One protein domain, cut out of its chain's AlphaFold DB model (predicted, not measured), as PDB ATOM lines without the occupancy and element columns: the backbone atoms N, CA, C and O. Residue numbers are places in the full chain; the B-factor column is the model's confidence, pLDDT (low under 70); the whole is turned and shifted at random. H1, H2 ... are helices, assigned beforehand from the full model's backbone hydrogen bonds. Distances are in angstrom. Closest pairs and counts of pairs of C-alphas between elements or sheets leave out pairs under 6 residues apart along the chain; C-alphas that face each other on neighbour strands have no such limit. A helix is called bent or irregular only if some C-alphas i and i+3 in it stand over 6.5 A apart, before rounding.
ATOM      1  N   SER A 189       6.241 -33.695 -24.519       77.50
ATOM      2  CA  SER A 189       6.681 -32.305 -24.633       77.50
ATOM      3  C   SER A 189       7.857 -32.050 -23.675       77.50
ATOM      4  O   SER A 189       7.872 -32.618 -22.577       77.50
ATOM      5  N   PRO A 190       8.820 -31.175 -24.023       77.19
ATOM      6  CA  PRO A 190       9.940 -30.851 -23.134       77.19
ATOM      7  C   PRO A 190       9.488 -30.418 -21.732       77.19
ATOM      8  O   PRO A 190      10.117 -30.758 -20.734       77.19
ATOM      9  N   LYS A 191       8.336 -29.738 -21.644       76.69
ATOM     10  CA  LYS A 191       7.708 -29.345 -20.375       76.69
ATOM     11  C   LYS A 191       7.242 -30.541 -19.544       76.69
ATOM     12  O   LYS A 191       7.438 -30.533 -18.334       76.69
ATOM     13  N   ALA A 192       6.634 -31.550 -20.168       74.25
ATOM     14  CA  ALA A 192       6.184 -32.752 -19.468       74.25
ATOM     15  C   ALA A 192       7.372 -33.558 -18.925       74.25
ATOM     16  O   ALA A 192       7.340 -33.994 -17.778       74.25
ATOM     17  N   ILE A 193       8.440 -33.678 -19.720       74.25
ATOM     18  CA  ILE A 193       9.684 -34.344 -19.310       74.25
ATOM     19  C   ILE A 193      10.322 -33.596 -18.132       74.25
ATOM     20  O   ILE A 193      10.660 -34.209 -17.125       74.25
ATOM     21  N   TYR A 194      10.435 -32.267 -18.220       84.44
ATOM     22  CA  TYR A 194      10.989 -31.453 -17.138       84.44
ATOM     23  C   TYR A 194      10.183 -31.584 -15.839       84.44
ATOM     24  O   TYR A 194      10.764 -31.773 -14.772       84.44
ATOM     25  N   ALA A 195       8.850 -31.515 -15.916       77.69
ATOM     26  CA  ALA A 195       7.984 -31.634 -14.744       77.69
ATOM     27  C   ALA A 195       8.131 -33.000 -14.049       77.69
ATOM     28  O   ALA A 195       8.224 -33.063 -12.824       77.69
ATOM     29  N   GLU A 196       8.197 -34.082 -14.827       82.81
ATOM     30  CA  GLU A 196       8.396 -35.444 -14.323       82.81
ATOM     31  C   GLU A 196       9.764 -35.602 -13.644       82.81
ATOM     32  O   GLU A 196       9.838 -36.040 -12.494       82.81
ATOM     33  N   LEU A 197      10.840 -35.180 -14.313       84.50
ATOM     34  CA  LEU A 197      12.201 -35.272 -13.779       84.50
ATOM     35  C   LEU A 197      12.395 -34.402 -12.534       84.50
ATOM     36  O   LEU A 197      13.002 -34.847 -11.564       84.50
ATOM     37  N   SER A 198      11.845 -33.188 -12.530       82.75
ATOM     38  CA  SER A 198      11.906 -32.289 -11.375       82.75
ATOM     39  C   SER A 198      11.162 -32.871 -10.170       82.75
ATOM     40  O   SER A 198      11.680 -32.842  -9.053       82.75
ATOM     41  N   GLY A 199       9.989 -33.474 -10.395       85.38
ATOM     42  CA  GLY A 199       9.229 -34.143  -9.341       85.38
ATOM     43  C   GLY A 199       9.982 -35.324  -8.723       85.38
ATOM     44  O   GLY A 199       9.997 -35.471  -7.502       85.38
ATOM     45  N   LEU A 200      10.635 -36.144  -9.550       80.19
ATOM     46  CA  LEU A 200      11.450 -37.269  -9.081       80.19
ATOM     47  C   LEU A 200      12.721 -36.807  -8.362       80.19
ATOM     48  O   LEU A 200      13.030 -37.326  -7.295       80.19
ATOM     49  N   SER A 201      13.420 -35.812  -8.910       91.38
ATOM     50  CA  SER A 201      14.634 -35.240  -8.317       91.38
ATOM     51  C   SER A 201      14.357 -34.685  -6.919       91.38
ATOM     52  O   SER A 201      15.067 -35.029  -5.978       91.38
ATOM     53  N   LYS A 202      13.263 -33.932  -6.742       89.44
ATOM     54  CA  LYS A 202      12.876 -33.406  -5.427       89.44
ATOM     55  C   LYS A 202      12.609 -34.519  -4.413       89.44
ATOM     56  O   LYS A 202      13.124 -34.461  -3.304       89.44
ATOM     57  N   LYS A 203      11.859 -35.555  -4.806       86.75
ATOM     58  CA  LYS A 203      11.606 -36.715  -3.937       86.75
ATOM     59  C   LYS A 203      12.897 -37.437  -3.561       86.75
ATOM     60  O   LYS A 203      13.068 -37.789  -2.404       86.75
ATOM     61  N   ALA A 204      13.798 -37.641  -4.522       77.75
ATOM     62  CA  ALA A 204      15.083 -38.283  -4.273       77.75
ATOM     63  C   ALA A 204      15.935 -37.478  -3.280       77.75
ATOM     64  O   ALA A 204      16.515 -38.068  -2.376       77.75
ATOM     65  N   ILE A 205      15.952 -36.146  -3.403       89.69
ATOM     66  CA  ILE A 205      16.645 -35.246  -2.470       89.69
ATOM     67  C   ILE A 205      16.032 -35.334  -1.071       89.69
ATOM     68  O   ILE A 205      16.760 -35.559  -0.109       89.69
ATOM     69  N   ASP A 206      14.706 -35.211  -0.956       89.31
ATOM     70  CA  ASP A 206      14.012 -35.287   0.335       89.31
ATOM     71  C   ASP A 206      14.283 -36.637   1.028       89.31
ATOM     72  O   ASP A 206      14.534 -36.686   2.233       89.31
ATOM     73  N   CYS A 207      14.292 -37.735   0.262       76.19
ATOM     74  CA  CYS A 207      14.667 -39.058   0.755       76.19
ATOM     75  C   CYS A 207      16.128 -39.105   1.217       76.19
ATOM     76  O   CYS A 207      16.376 -39.524   2.341       76.19
ATOM     77  N   ALA A 208      17.074 -38.648   0.393       82.69
ATOM     78  CA  ALA A 208      18.502 -38.715   0.701       82.69
ATOM     79  C   ALA A 208      18.892 -37.867   1.917       82.69
ATOM     80  O   ALA A 208      19.748 -38.281   2.691       82.69
ATOM     81  N   ILE A 209      18.249 -36.713   2.121       85.75
ATOM     82  CA  ILE A 209      18.441 -35.900   3.329       85.75
ATOM     83  C   ILE A 209      17.909 -36.649   4.552       85.75
ATOM     84  O   ILE A 209      18.579 -36.710   5.578       85.75
ATOM     85  N   LYS A 210      16.720 -37.253   4.443       88.12
ATOM     86  CA  LYS A 210      16.105 -37.998   5.550       88.12
ATOM     87  C   LYS A 210      16.908 -39.241   5.950       88.12
ATOM     88  O   LYS A 210      16.824 -39.656   7.100       88.12
ATOM     89  N   THR A 211      17.638 -39.842   5.013       71.69
ATOM     90  CA  THR A 211      18.426 -41.063   5.234       71.69
ATOM     91  C   THR A 211      19.930 -40.814   5.334       71.69
ATOM     92  O   THR A 211      20.682 -41.779   5.352       71.69
ATOM     93  N   GLU A 212      20.377 -39.554   5.374       85.75
ATOM     94  CA  GLU A 212      21.797 -39.160   5.421       85.75
ATOM     95  C   GLU A 212      22.660 -39.683   4.245       85.75
ATOM     96  O   GLU A 212      23.880 -39.763   4.336       85.75
ATOM     97  N   MET A 213      22.055 -39.961   3.084       80.94
ATOM     98  CA  MET A 213      22.726 -40.484   1.873       80.94
ATOM     99  C   MET A 213      22.984 -39.404   0.809       80.94
ATOM    100  O   MET A 213      23.039 -39.662  -0.397       80.94
ATOM    101  N   GLN A 214      23.087 -38.152   1.238       88.00
ATOM    102  CA  GLN A 214      23.206 -36.992   0.353       88.00
ATOM    103  C   GLN A 214      24.456 -37.025  -0.544       88.00
ATOM    104  O   GLN A 214      24.382 -36.603  -1.701       88.00
ATOM    105  N   ASP A 215      25.563 -37.603  -0.072       78.31
ATOM    106  CA  ASP A 215      26.795 -37.742  -0.858       78.31
ATOM    107  C   ASP A 215      26.664 -38.770  -1.986       78.31
ATOM    108  O   ASP A 215      27.114 -38.525  -3.108       78.31
ATOM    109  N   GLU A 216      25.983 -39.890  -1.741       74.12
ATOM    110  CA  GLU A 216      25.730 -40.910  -2.762       74.12
ATOM    111  C   GLU A 216      24.816 -40.377  -3.869       74.12
ATOM    112  O   GLU A 216      25.113 -40.534  -5.056       74.12
ATOM    113  N   LEU A 217      23.748 -39.663  -3.493       84.56
ATOM    114  CA  LEU A 217      22.869 -39.006  -4.460       84.56
ATOM    115  C   LEU A 217      23.617 -37.928  -5.260       84.56
ATOM    116  O   LEU A 217      23.455 -37.828  -6.478       84.56
ATOM    117  N   SER A 218      24.462 -37.139  -4.590       80.31
ATOM    118  CA  SER A 218      25.307 -36.122  -5.225       80.31
ATOM    119  C   SER A 218      26.261 -36.743  -6.246       80.31
ATOM    120  O   SER A 218      26.350 -36.270  -7.381       80.31
ATOM    121  N   ASN A 219      26.919 -37.848  -5.891       80.19
ATOM    122  CA  ASN A 219      27.811 -38.577  -6.789       80.19
ATOM    123  C   ASN A 219      27.058 -39.169  -7.986       80.19
ATOM    124  O   ASN A 219      27.551 -39.084  -9.111       80.19
ATOM    125  N   LEU A 220      25.841 -39.678  -7.782       81.56
ATOM    126  CA  LEU A 220      24.990 -40.179  -8.861       81.56
ATOM    127  C   LEU A 220      24.608 -39.070  -9.855       81.56
ATOM    128  O   LEU A 220      24.701 -39.269 -11.069       81.56
ATOM    129  N   PHE A 221      24.216 -37.888  -9.364       89.25
ATOM    130  CA  PHE A 221      23.927 -36.739 -10.227       89.25
ATOM    131  C   PHE A 221      25.173 -36.237 -10.957       89.25
ATOM    132  O   PHE A 221      25.101 -35.989 -12.159       89.25
ATOM    133  N   LYS A 222      26.322 -36.139 -10.277       80.00
ATOM    134  CA  LYS A 222      27.597 -35.752 -10.903       80.00
ATOM    135  C   LYS A 222      28.008 -36.728 -12.003       80.00
ATOM    136  O   LYS A 222      28.339 -36.286 -13.098       80.00
ATOM    137  N   ALA A 223      27.933 -38.033 -11.743       74.38
ATOM    138  CA  ALA A 223      28.266 -39.065 -12.720       74.38
ATOM    139  C   ALA A 223      27.357 -38.991 -13.954       74.38
ATOM    140  O   ALA A 223      27.839 -39.049 -15.083       74.38
ATOM    141  N   PHE A 224      26.051 -38.792 -13.749       85.44
ATOM    142  CA  PHE A 224      25.104 -38.604 -14.845       85.44
ATOM    143  C   PHE A 224      25.409 -37.345 -15.668       85.44
ATOM    144  O   PHE A 224      25.433 -37.403 -16.894       85.44
ATOM    145  N   ILE A 225      25.665 -36.207 -15.013       85.69
ATOM    146  CA  ILE A 225      25.998 -34.950 -15.699       85.69
ATOM    147  C   ILE A 225      27.284 -35.109 -16.515       85.69
ATOM    148  O   ILE A 225      27.304 -34.721 -17.681       85.69
ATOM    149  N   TYR A 226      28.316 -35.720 -15.935       86.31
ATOM    150  CA  TYR A 226      29.603 -35.936 -16.591       86.31
ATOM    151  C   TYR A 226      29.489 -36.855 -17.822       86.31
ATOM    152  O   TYR A 226      30.031 -36.553 -18.887       86.31
ATOM    153  N   ASP A 227      28.720 -37.944 -17.724       80.19
ATOM    154  CA  ASP A 227      28.428 -38.832 -18.860       80.19
ATOM    155  C   ASP A 227      27.691 -38.094 -19.992       80.19
ATOM    156  O   ASP A 227      28.017 -38.263 -21.164       80.19
ATOM    157  N   ILE A 228      26.731 -37.221 -19.677       82.81
ATOM    158  CA  ILE A 228      26.020 -36.449 -20.706       82.81
ATOM    159  C   ILE A 228      26.897 -35.342 -21.307       82.81
ATOM    160  O   ILE A 228      26.872 -35.150 -22.522       82.81
ATOM    161  N   GLN A 229      27.685 -34.633 -20.496       86.62
ATOM    162  CA  GLN A 229      28.596 -33.585 -20.967       86.62
ATOM    163  C   GLN A 229      29.672 -34.148 -21.899       86.62
ATOM    164  O   GLN A 229      29.850 -33.625 -22.995       86.62
ATOM    165  N   SER A 230      30.298 -35.271 -21.540       79.19
ATOM    166  CA  SER A 230      31.302 -35.927 -22.393       79.19
ATOM    167  C   SER A 230      30.742 -36.370 -23.755       79.19
ATOM    168  O   SER A 230      31.422 -36.270 -24.776       79.19
TER     169      SER A 230
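Overview. This is residues 189 to 230 of the 297 residues of the protein "SWIM-type domain-containing protein" of Rhizophagus irregularis (strain DAOM 181602 / DAOM 197198 / MUCL 43194) (UniProt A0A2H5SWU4). Two helices, H1 and then H2, make a flat, open V: they meet near the tight turn that joins them and spread apart toward the two ends of the printed part. Nothing packs between the arms, and residues 189 to 200 and 222 to 230 stand free. The printed part has 42 residues with two named helices, no named strand, and the class is all helix. It is loose, with a radius of gyration of the C-alphas of 11.9 A, and spans 34 by 26 by 5 A.

Arrangement. H1, residues 190 to 210, is followed by a tight link of 3 residues and then by H2, residues 214 to 230. The two form a helical hairpin and run opposite ways. Their lines stand at a shallow tilt of 32 degrees, only just short of steep. They touch, with 5 pairs of C-alphas within 8 A, through residues 204 to 208 of H1 and residues 214 to 217 of H2 alone. The closest C-alphas of the two are those of Ala 208 and Gln 214, 5.0 A apart, while the centres of H1 and H2 are 14.7 A apart. In both H1 and H2 every O i to N i+4 pair is within hydrogen-bond range.

Along the chain. H1 begins at Pro 190, with its C-alpha at (9.940, -30.851, -23.134), and ends at Lys 210, with its C-alpha at (16.105, -37.998, 5.550), 30.2 A from first to last C-alpha. H2 begins at Gln 214 and ends at Ser 230, with its C-alpha at (31.302, -35.927, -22.393), and measures 24.2 A.

Size, cuts and confidence. The two C-alphas farthest apart are those of Ser 189 and Glu 212, at 34.3 A. The C-alphas of Ser 189 and Ser 230, the first and last printed residues, are 25.0 A apart. The printed part has no cut. The mean pLDDT of the printed part is 82.1, and no printed residue is under 70.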